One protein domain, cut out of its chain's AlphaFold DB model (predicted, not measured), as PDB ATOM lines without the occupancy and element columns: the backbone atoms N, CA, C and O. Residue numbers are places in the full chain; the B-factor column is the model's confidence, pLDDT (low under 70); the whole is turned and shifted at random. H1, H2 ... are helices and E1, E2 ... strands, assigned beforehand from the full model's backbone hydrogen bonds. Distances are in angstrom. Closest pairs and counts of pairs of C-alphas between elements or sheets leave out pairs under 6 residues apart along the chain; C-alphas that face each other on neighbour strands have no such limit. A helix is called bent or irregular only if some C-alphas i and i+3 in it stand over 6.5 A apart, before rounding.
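What this domain is: This is residues 7 to 86 of the 98 residues of the protein "DUF4524 domain-containing protein" of Vitrella brassicaformis (strain CCMP3155) (UniProt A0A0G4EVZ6). A five-stranded, twisted antiparallel sheet forms a wall, with one long helix, H1, running slantwise over one face and the other face bare. After H1 the backbone goes on through a short link to a small helix, H2, which lies away from this two-layer body near one end of the longest axis. The printed part has 80 residues with five named strands and two named helices, in the order E1 E2 E3 E4 E5 H1 H2, and the sheet's order is E1 - E2 - E3 - E4 - E5. The class is mixed, helices and strands; the whole is compact, with a radius of gyration of the C-alphas of 12.0 A and spans of 39 by 28 by 19 A.

How they stand to each other: E1, residues 7 to 11, and E2, residues 17 to 21, form an antiparallel hairpin, with N 10 and O 18 at 2.8 A. E2 and E3, residues 26 to 29, form the next hairpin, with N 19 and O 27 at 2.8 A. E3 and E4, residues 35 to 39, form a hairpin with N 28 and O 37 at 2.8 A, and E4 and E5, residues 45 to 49, one with N 46 and O 38 at 2.8 A. The five strands are a meander, each the antiparallel neighbour of the one before; E1 and E5 are its edge strands. H1, residues 55 to 71, is on the sheet at a height of 9.0 A, making two layers, a helix on one face of a sheet. It lies over E1, E2 and E3, and only just not over E4, on which 2 of its C-alphas fall. On the local plane it stands at 59.9 degrees to E1, slantwise to the strands but only just. Its closest C-alphas to E2 are those of Ala 64 and Ile 19, 6.7 A apart; to E1, those of Arg 68 and Ile 11, 7.2 A. H2, residues 79 to 84, is not on the sheet and is apart from H1. In H2 every O i to N i+4 pair is within hydrogen-bond range; in H1, 10 of 13 are.

Where its parts are: E1 begins at C-alpha 7 (220.531, 247.261, 227.908) and is 13.8 A long; E2 is 13.1 A, E3 10.0 A, E4 13.5 A and E5 13.4 A. H1 runs 25.5 A from C-alpha 55 (215.237, 229.650, 238.621); it is only just irregular, with C-alphas 56 and 59 at 6.52 A. H2, 8.5 A long, ends at C-alpha 84 (230.288, 221.299, 232.967).

The domain as a whole: The two C-alphas farthest apart are those of Glu 42 and Gly 86, 40.2 A. The printed part has no cut and no long link; the link from H1 to H2 is short, the others tight. Mean pLDDT of the printed part is 83.2, and residues 77 to 86 are under 70.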
ATOM      1  N   VAL A   7     220.480 245.923 228.530       95.06
ATOM      2  CA  VAL A   7     220.531 247.261 227.908       95.06
ATOM      3  C   VAL A   7     221.815 248.014 228.239       95.06
ATOM      4  O   VAL A   7     222.243 248.876 227.477       95.06
ATOM      5  N   LYS A   8     222.453 247.691 229.369       94.06
ATOM      6  CA  LYS A   8     223.709 248.312 229.799       94.06
ATOM      7  C   LYS A   8     224.541 247.332 230.615       94.06
ATOM      8  O   LYS A   8     224.008 246.626 231.466       94.06
ATOM      9  N   CYS A   9     225.851 247.346 230.389       93.75
ATOM     10  CA  CYS A   9     226.844 246.654 231.203       93.75
ATOM     11  C   CYS A   9     227.995 247.621 231.496       93.75
ATOM     12  O   CYS A   9     228.553 248.208 230.570       93.75
ATOM     13  N   SER A  10     228.333 247.799 232.771       94.44
ATOM     14  CA  SER A  10     229.457 248.624 233.221       94.44
ATOM     15  C   SER A  10     230.412 247.754 234.026       94.44
ATOM     16  O   SER A  10     229.999 247.145 235.013       94.44
ATOM     17  N   ILE A  11     231.675 247.695 233.613       91.94
ATOM     18  CA  ILE A  11     232.733 246.950 234.300       91.94
ATOM     19  C   ILE A  11     233.657 247.974 234.950       91.94
ATOM     20  O   ILE A  11     234.234 248.820 234.267       91.94
ATOM     21  N   PHE A  12     233.764 247.921 236.271       89.88
ATOM     22  CA  PHE A  12     234.553 248.864 237.051       89.88
ATOM     23  C   PHE A  12     236.002 248.369 237.228       89.88
ATOM     24  O   PHE A  12     236.258 247.165 237.127       89.88
ATOM     25  N   PRO A  13     236.966 249.270 237.518       88.19
ATOM     26  CA  PRO A  13     238.362 248.888 237.757       88.19
ATOM     27  C   PRO A  13     238.563 247.923 238.932       88.19
ATOM     28  O   PRO A  13     239.514 247.149 238.927       88.19
ATOM     29  N   ASP A  14     237.661 247.948 239.918       87.19
ATOM     30  CA  ASP A  14     237.633 247.014 241.051       87.19
ATOM     31  C   ASP A  14     237.053 245.636 240.676       87.19
ATOM     32  O   ASP A  14     236.830 244.809 241.551       87.19
ATOM     33  N   GLU A  15     236.803 245.389 239.387       84.88
ATOM     34  CA  GLU A  15     236.137 244.222 238.804       84.88
ATOM     35  C   GLU A  15     234.647 244.091 239.138       84.88
ATOM     36  O   GLU A  15     233.991 243.191 238.609       84.88
ATOM     37  N   ARG A  16     234.058 244.998 239.930       90.88
ATOM     38  CA  ARG A  16     232.603 245.044 240.102       90.88
ATOM     39  C   ARG A  16     231.950 245.219 238.736       90.88
ATOM     40  O   ARG A  16     232.455 245.938 237.875       90.88
ATOM     41  N   THR A  17     230.807 244.578 238.539       92.12
ATOM     42  CA  THR A  17     230.035 244.737 237.305       92.12
ATOM     43  C   THR A  17     228.605 245.112 237.630       92.12
ATOM     44  O   THR A  17     227.987 244.503 238.495       92.12
ATOM     45  N   GLU A  18     228.087 246.110 236.930       95.38
ATOM     46  CA  GLU A  18     226.695 246.538 237.008       95.38
ATOM     47  C   GLU A  18     226.007 246.292 235.671       95.38
ATOM     48  O   GLU A  18     226.529 246.647 234.611       95.38
ATOM     49  N   ILE A  19     224.830 245.682 235.731       94.88
ATOM     50  CA  ILE A  19     224.048 245.293 234.565       94.88
ATOM     51  C   ILE A  19     222.626 245.780 234.742       94.88
ATOM     52  O   ILE A  19     222.028 245.573 235.793       94.88
ATOM     53  N   VAL A  20     222.092 246.396 233.694       95.44
ATOM     54  CA  VAL A  20     220.696 246.823 233.622       95.44
ATOM     55  C   VAL A  20     219.999 245.982 232.565       95.44
ATOM     56  O   VAL A  20     220.505 245.833 231.445       95.44
ATOM     57  N   PHE A  21     218.849 245.427 232.928       93.62
ATOM     58  CA  PHE A  21     218.025 244.607 232.054       93.62
ATOM     59  C   PHE A  21     216.891 245.429 231.435       93.62
ATOM     60  O   PHE A  21     216.483 246.462 231.964       93.62
ATOM     61  N   GLY A  22     216.367 244.966 230.301       92.69
ATOM     62  CA  GLY A  22     215.285 245.641 229.578       92.69
ATOM     63  C   GLY A  22     213.954 245.704 230.333       92.69
ATOM     64  O   GLY A  22     213.090 246.485 229.959       92.69
ATOM     65  N   ASP A  23     213.793 244.916 231.397       92.56
ATOM     66  CA  ASP A  23     212.628 244.951 232.287       92.56
ATOM     67  C   ASP A  23     212.754 245.993 233.417       92.56
ATOM     68  O   ASP A  23     211.924 246.017 234.319       92.56
ATOM     69  N   GLY A  24     213.794 246.834 233.393       94.00
ATOM     70  CA  GLY A  24     214.052 247.861 234.405       94.00
ATOM     71  C   GLY A  24     214.799 247.356 235.642       94.00
ATOM     72  O   GLY A  24     215.280 248.165 236.431       94.00
ATOM     73  N   SER A  25     214.962 246.041 235.798       95.69
ATOM     74  CA  SER A  25     215.759 245.478 236.888       95.69
ATOM     75  C   SER A  25     217.261 245.664 236.665       95.69
ATOM     76  O   SER A  25     217.739 245.898 235.549       95.69
ATOM     77  N   SER A  26     218.038 245.493 237.733       95.69
ATOM     78  CA  SER A  26     219.494 245.570 237.674       95.69
ATOM     79  C   SER A  26     220.180 244.514 238.538       95.69
ATOM     80  O   SER A  26     219.603 243.953 239.473       95.69
ATOM     81  N   LEU A  27     221.436 244.221 238.210       95.50
ATOM     82  CA  LEU A  27     222.291 243.313 238.960       95.50
ATOM     83  C   LEU A  27     223.681 243.921 239.120       95.50
ATOM     84  O   LEU A  27     224.349 244.244 238.139       95.50
ATOM     85  N   ILE A  28     224.137 244.009 240.363       95.69
ATOM     86  CA  ILE A  28     225.514 244.345 240.710       95.69
ATOM     87  C   ILE A  28     226.206 243.064 241.157       95.69
ATOM     88  O   ILE A  28     225.861 242.510 242.199       95.69
ATOM     89  N   VAL A  29     227.189 242.602 240.394       92.12
ATOM     90  CA  VAL A  29     228.014 241.440 240.733       92.12
ATOM     91  C   VAL A  29     229.324 241.922 241.351       92.12
ATOM     92  O   VAL A  29     230.010 242.788 240.802       92.12
ATOM     93  N   HIS A  30     229.656 241.372 242.518       90.38
ATOM     94  CA  HIS A  30     230.881 241.701 243.239       90.38
ATOM     95  C   HIS A  30     232.116 241.054 242.583       90.38
ATOM     96  O   HIS A  30     231.976 240.060 241.872       90.38
ATOM     97  N   PRO A  31     233.334 241.558 242.855       84.62
ATOM     98  CA  PRO A  31     234.567 241.116 242.184       84.62
ATOM     99  C   PRO A  31     234.832 239.604 242.244       84.62
ATOM    100  O   PRO A  31     235.378 239.024 241.311       84.62
ATOM    101  N   ASN A  32     234.397 238.943 243.322       79.06
ATOM    102  CA  ASN A  32     234.555 237.500 243.518       79.06
ATOM    103  C   ASN A  32     233.505 236.638 242.796       79.06
ATOM    104  O   ASN A  32     233.534 235.419 242.933       79.06
ATOM    105  N   ALA A  33     232.558 237.254 242.086       83.94
ATOM    106  CA  ALA A  33     231.432 236.625 241.400       83.94
ATOM    107  C   ALA A  33     230.487 235.773 242.271       83.94
ATOM    108  O   ALA A  33     229.431 235.390 241.785       83.94
ATOM    109  N   SER A  34     230.795 235.490 243.539       85.31
ATOM    110  CA  SER A  34     229.951 234.690 244.444       85.31
ATOM    111  C   SER A  34     228.797 235.492 245.035       85.31
ATOM    112  O   SER A  34     227.777 234.934 245.426       85.31
ATOM    113  N   LEU A  35     228.951 236.813 245.124       88.31
ATOM    114  CA  LEU A  35     227.933 237.696 245.675       88.31
ATOM    115  C   LEU A  35     227.395 238.632 244.606       88.31
ATOM    116  O   LEU A  35     228.148 239.209 243.820       88.31
ATOM    117  N   ALA A  36     226.084 238.843 244.640       92.12
ATOM    118  CA  ALA A  36     225.433 239.857 243.836       92.12
ATOM    119  C   ALA A  36     224.344 240.590 244.627       92.12
ATOM    120  O   ALA A  36     223.782 240.073 245.591       92.12
ATOM    121  N   SER A  37     224.051 241.820 244.222       95.50
ATOM    122  CA  SER A  37     222.867 242.563 244.647       95.50
ATOM    123  C   SER A  37     221.956 242.723 243.440       95.50
ATOM    124  O   SER A  37     222.359 243.332 242.454       95.50
ATOM    125  N   TYR A  38     220.761 242.155 243.513       95.31
ATOM    126  CA  TYR A  38     219.714 242.338 242.517       95.31
ATOM    127  C   TYR A  38     218.757 243.432 242.975       95.31
ATOM    128  O   TYR A  38     218.473 243.538 244.167       95.31
ATOM    129  N   PHE A  39     218.271 244.223 242.031       96.44
ATOM    130  CA  PHE A  39     217.212 245.200 242.236       96.44
ATOM    131  C   PHE A  39     216.132 244.908 241.204       96.44
ATOM    132  O   PHE A  39     216.450 244.785 240.020       96.44
ATOM    133  N   ASP A  40     214.886 244.753 241.633       94.88
ATOM    134  CA  ASP A  40     213.758 244.693 240.702       94.88
ATOM    135  C   ASP A  40     213.455 246.075 240.094       94.88
ATOM    136  O   ASP A  40     214.189 247.041 240.317       94.88
ATOM    137  N   ALA A  41     212.418 246.151 239.258       94.06
ATOM    138  CA  ALA A  41     212.048 247.379 238.557       94.06
ATOM    139  C   ALA A  41     211.593 248.485 239.526       94.06
ATOM    140  O   ALA A  41     211.715 249.672 239.229       94.06
ATOM    141  N   GLU A  42     211.117 248.091 240.705       95.25
ATOM    142  CA  GLU A  42     210.680 248.960 241.793       95.25
ATOM    143  C   GLU A  42     211.853 249.418 242.680       95.25
ATOM    144  O   GLU A  42     211.677 250.250 243.572       95.25
ATOM    145  N   GLY A  43     213.062 248.899 242.439       92.06
ATOM    146  CA  GLY A  43     214.273 249.239 243.179       92.06
ATOM    147  C   GLY A  43     214.439 248.483 244.500       92.06
ATOM    148  O   GLY A  43     215.325 248.819 245.292       92.06
ATOM    149  N   VAL A  44     213.633 247.450 244.763       95.38
ATOM    150  CA  VAL A  44     213.760 246.625 245.966       95.38
ATOM    151  C   VAL A  44     214.997 245.745 245.846       95.38
ATOM    152  O   VAL A  44     215.153 244.925 244.939       95.38
ATOM    153  N   ARG A  45     215.905 245.906 246.809       95.44
ATOM    154  CA  ARG A  45     217.182 245.197 246.824       95.44
ATOM    155  C   ARG A  45     217.055 243.800 247.421       95.44
ATOM    156  O   ARG A  45     216.619 243.632 248.556       95.44
ATOM    157  N   GLN A  46     217.628 242.826 246.725       92.81
ATOM    158  CA  GLN A  46     217.827 241.458 247.190       92.81
ATOM    159  C   GLN A  46     219.317 241.099 247.142       92.81
ATOM    160  O   GLN A  46     219.999 241.324 246.141       92.81
ATOM    161  N   ARG A  47     219.857 240.549 248.237       93.88
ATOM    162  CA  ARG A  47     221.232 240.022 248.267       93.88
ATOM    163  C   ARG A  47     221.228 238.570 247.820       93.88
ATOM    164  O   ARG A  47     220.451 237.772 248.332       93.88
ATOM    165  N   LEU A  48     222.129 238.236 246.908       88.06
ATOM    166  CA  LEU A  48     222.203 236.934 246.270       88.06
ATOM    167  C   LEU A  48     223.574 236.305 246.491       88.06
ATOM    168  O   LEU A  48     224.608 236.971 246.393       88.06
ATOM    169  N   ARG A  49     223.557 234.994 246.712       86.00
ATOM    170  CA  ARG A  49     224.684 234.112 246.419       86.00
ATOM    171  C   ARG A  49     224.477 233.572 245.013       86.00
ATOM    172  O   ARG A  49     223.426 232.984 244.760       86.00
ATOM    173  N   THR A  50     225.407 233.816 244.098       82.00
ATOM    174  CA  THR A  50     225.217 233.493 242.672       82.00
ATOM    175  C   THR A  50     225.112 231.989 242.427       82.00
ATOM    176  O   THR A  50     224.448 231.578 241.481       82.00
ATOM    177  N   GLU A  51     225.665 231.171 243.326       79.62
ATOM    178  CA  GLU A  51     225.528 229.714 243.332       79.62
ATOM    179  C   GLU A  51     224.147 229.209 243.802       79.62
ATOM    180  O   GLU A  51     223.769 228.077 243.507       79.62
ATOM    181  N   HIS A  52     223.367 230.038 244.504       81.25
ATOM    182  CA  HIS A  52     222.089 229.660 245.124       81.25
ATOM    183  C   HIS A  52     220.961 230.623 244.737       81.25
ATOM    184  O   HIS A  52     220.219 231.118 245.586       81.25
ATOM    185  N   VAL A  53     220.831 230.912 243.442       79.44
ATOM    186  CA  VAL A  53     219.744 231.751 242.921       79.44
ATOM    187  C   VAL A  53     218.526 230.933 242.498       79.44
ATOM    188  O   VAL A  53     218.634 229.792 242.038       79.44
ATOM    189  N   THR A  54     217.349 231.548 242.627       81.62
ATOM    190  CA  THR A  54     216.086 230.992 242.127       81.62
ATOM    191  C   THR A  54     216.147 230.788 240.612       81.62
ATOM    192  O   THR A  54     216.908 231.458 239.910       81.62
ATOM    193  N   SER A  55     215.309 229.899 240.071       77.69
ATOM    194  CA  SER A  55     215.237 229.650 238.621       77.69
ATOM    195  C   SER A  55     214.986 230.925 237.810       77.69
ATOM    196  O   SER A  55     215.533 231.070 236.722       77.69
ATOM    197  N   GLN A  56     214.223 231.870 238.368       77.19
ATOM    198  CA  GLN A  56     213.928 233.163 237.748       77.19
ATOM    199  C   GLN A  56     215.170 234.060 237.628       77.19
ATOM    200  O   GLN A  56     215.374 234.702 236.601       77.19
ATOM    201  N   LEU A  57     216.020 234.106 238.659       85.75
ATOM    202  CA  LEU A  57     217.220 234.950 238.671       85.75
ATOM    203  C   LEU A  57     218.437 234.266 238.040       85.75
ATOM    204  O   LEU A  57     219.370 234.948 237.617       85.75
ATOM    205  N   ARG A  58     218.423 232.934 237.929       85.12
ATOM    206  CA  ARG A  58     219.495 232.140 237.314       85.12
ATOM    207  C   ARG A  58     219.834 232.611 235.907       85.12
ATOM    208  O   ARG A  58     221.011 232.732 235.578       85.12
ATOM    209  N   GLU A  59     218.826 232.897 235.088       85.12
ATOM    210  CA  GLU A  59     219.050 233.381 233.727       85.12
ATOM    211  C   GLU A  59     219.731 234.754 233.719       85.12
ATOM    212  O   GLU A  59     220.736 234.921 233.035       85.12
ATOM    213  N   LYS A  60     219.268 235.694 234.551       89.25
ATOM    214  CA  LYS A  60     219.879 237.026 234.687       89.25
ATOM    215  C   LYS A  60     221.335 236.953 235.144       89.25
ATOM    216  O   LYS A  60     222.182 237.640 234.581       89.25
ATOM    217  N   VAL A  61     221.643 236.102 236.125       89.50
ATOM    218  CA  VAL A  61     223.020 235.891 236.609       89.50
ATOM    219  C   VAL A  61     223.901 235.250 235.535       89.50
ATOM    220  O   VAL A  61     225.035 235.681 235.336       89.50
ATOM    221  N   ARG A  62     223.388 234.261 234.796       87.06
ATOM    222  CA  ARG A  62     224.124 233.646 233.685       87.06
ATOM    223  C   ARG A  62     224.434 234.672 232.595       87.06
ATOM    224  O   ARG A  62     225.598 234.839 232.240       87.06
ATOM    225  N   THR A  63     223.422 235.393 232.114       86.69
ATOM    226  CA  THR A  63     223.596 236.439 231.097       86.69
ATOM    227  C   THR A  63     224.556 237.520 231.581       86.69
ATOM    228  O   THR A  63     225.383 238.002 230.811       86.69
ATOM    229  N   ALA A  64     224.508 237.864 232.871       87.75
ATOM    230  CA  ALA A  64     225.437 238.811 233.457       87.75
ATOM    231  C   ALA A  64     226.896 238.379 233.299       87.75
ATOM    232  O   ALA A  64     227.741 239.168 232.877       87.75
ATOM    233  N   PHE A  65     227.185 237.114 233.602       87.69
ATOM    234  CA  PHE A  65     228.532 236.568 233.489       87.69
ATOM    235  C   PHE A  65     228.971 236.466 232.031       87.69
ATOM    236  O   PHE A  65     230.100 236.832 231.719       87.69
ATOM    237  N   GLU A  66     228.088 236.030 231.134       86.38
ATOM    238  CA  GLU A  66     228.366 235.939 229.696       86.38
ATOM    239  C   GLU A  66     228.708 237.309 229.098       86.38
ATOM    240  O   GLU A  66     229.751 237.469 228.460       86.38
ATOM    241  N   VAL A  67     227.871 238.322 229.354       86.62
ATOM    242  CA  VAL A  67     228.089 239.690 228.866       86.62
ATOM    243  C   VAL A  67     229.378 240.256 229.447       86.62
ATOM    244  O   VAL A  67     230.205 240.777 228.706       86.62
ATOM    245  N   ARG A  68     229.595 240.125 230.757       87.19
ATOM    246  CA  ARG A  68     230.806 240.620 231.415       87.19
ATOM    247  C   ARG A  68     232.060 239.944 230.860       87.19
ATOM    248  O   ARG A  68     233.016 240.633 230.522       87.19
ATOM    249  N   ASN A  69     232.072 238.617 230.744       87.19
ATOM    250  CA  ASN A  69     233.236 237.851 230.284       87.19
ATOM    251  C   ASN A  69     233.616 238.137 228.834       87.19
ATOM    252  O   ASN A  69     234.779 237.982 228.480       87.19
ATOM    253  N   ARG A  70     232.660 238.584 228.015       84.62
ATOM    254  CA  ARG A  70     232.927 239.028 226.647       84.62
ATOM    255  C   ARG A  70     233.789 240.291 226.579       84.62
ATOM    256  O   ARG A  70     234.524 240.455 225.612       84.62
ATOM    257  N   TYR A  71     233.675 241.182 227.568       82.38
ATOM    258  CA  TYR A  71     234.313 242.505 227.545       82.38
ATOM    259  C   TYR A  71     235.388 242.697 228.622       82.38
ATOM    260  O   TYR A  71     236.203 243.611 228.521       82.38
ATOM    261  N   ALA A  72     235.406 241.862 229.659       81.44
ATOM    262  CA  ALA A  72     236.414 241.919 230.705       81.44
ATOM    263  C   ALA A  72     237.733 241.282 230.252       81.44
ATOM    264  O   ALA A  72     237.752 240.205 229.663       81.44
ATOM    265  N   TRP A  73     238.849 241.902 230.640       74.62
ATOM    266  CA  TRP A  73     240.199 241.390 230.382       74.62
ATOM    267  C   TRP A  73     240.465 240.011 231.016       74.62
ATOM    268  O   TRP A  73     241.255 239.226 230.498       74.62
ATOM    269  N   ARG A  74     239.806 239.714 232.144       73.75
ATOM    270  CA  ARG A  74     239.868 238.426 232.846       73.75
ATOM    271  C   ARG A  74     238.472 237.915 233.115       73.75
ATOM    272  O   ARG A  74     237.818 238.538 233.946       73.75
ATOM    273  N   PRO A  75     238.017 236.811 232.509       70.94
ATOM    274  CA  PRO A  75     236.682 236.257 232.738       70.94
ATOM    275  C   PRO A  75     236.479 235.743 234.178       70.94
ATOM    276  O   PRO A  75     237.415 235.302 234.845       70.94
ATOM    277  N   TRP A  76     235.236 235.818 234.653       72.38
ATOM    278  CA  TRP A  76     234.737 235.173 235.859       72.38
ATOM    279  C   TRP A  76     234.334 233.753 235.505       72.38
ATOM    280  O   TRP A  76     233.489 233.531 234.638       72.38
ATOM    281  N   TRP A  77     234.922 232.782 236.182       60.72
ATOM    282  CA  TRP A  77     234.606 231.379 235.968       60.72
ATOM    283  C   TRP A  77     233.601 230.971 237.043       60.72
ATOM    284  O   TRP A  77     233.955 230.912 238.220       60.72
ATOM    285  N   SER A  78     232.335 230.732 236.681       52.81
ATOM    286  CA  SER A  78     231.426 230.093 237.638       52.81
ATOM    287  C   SER A  78     231.845 228.633 237.812       52.81
ATOM    288  O   SER A  78     232.257 227.977 236.853       52.81
ATOM    289  N   LYS A  79     231.726 228.111 239.036       44.62
ATOM    290  CA  LYS A  79     232.014 226.707 239.349       44.62
ATOM    291  C   LYS A  79     231.221 225.745 238.444       44.62
ATOM    292  O   LYS A  79     231.795 224.793 237.939       44.62
ATOM    293  N   GLU A  80     229.966 226.070 238.121       44.97
ATOM    294  CA  GLU A  80     229.119 225.313 237.177       44.97
ATOM    295  C   GLU A  80     229.667 225.287 235.733       44.97
ATOM    296  O   GLU A  80     229.501 224.283 235.043       44.97
ATOM    297  N   VAL A  81     230.319 226.357 235.256       48.31
ATOM    298  CA  VAL A  81     230.949 226.403 233.917       48.31
ATOM    299  C   VAL A  81     232.246 225.596 233.896       48.31
ATOM    300  O   VAL A  81     232.499 224.873 232.936       48.31
ATOM    301  N   VAL A  82     233.034 225.668 234.972       50.16
ATOM    302  CA  VAL A  82     234.257 224.866 235.147       50.16
ATOM    303  C   VAL A  82     233.925 223.373 235.253       50.16
ATOM    304  O   VAL A  82     234.584 222.552 234.621       50.16
ATOM    305  N   GLU A  83     232.868 223.015 235.987       45.00
ATOM    306  CA  GLU A  83     232.444 221.624 236.189       45.00
ATOM    307  C   GLU A  83     231.749 221.023 234.953       45.00
ATOM    308  O   GLU A  83     231.992 219.861 234.630       45.00
ATOM    309  N   ARG A  84     230.934 221.788 234.206       44.09
ATOM    310  CA  ARG A  84     230.288 221.299 232.967       44.09
ATOM    311  C   ARG A  84     231.227 221.177 231.769       44.09
ATOM    312  O   ARG A  84     230.942 220.383 230.879       44.09
ATOM    313  N   ALA A  85     232.311 221.949 231.711       40.94
ATOM    314  CA  ALA A  85     233.221 221.941 230.566       40.94
ATOM    315  C   ALA A  85     234.137 220.705 230.508       40.94
ATOM    316  O   ALA A  85     234.865 220.556 229.530       40.94
ATOM    317  N   GLY A  86     234.160 219.845 231.541       36.53
ATOM    318  CA  GLY A  86     235.066 218.685 231.608       36.53
ATOM    319  C   GLY A  86     236.552 219.052 231.480       36.53
ATOM    320  O   GLY A  86     237.400 218.180 231.291       36.53
TER     321      GLY A  86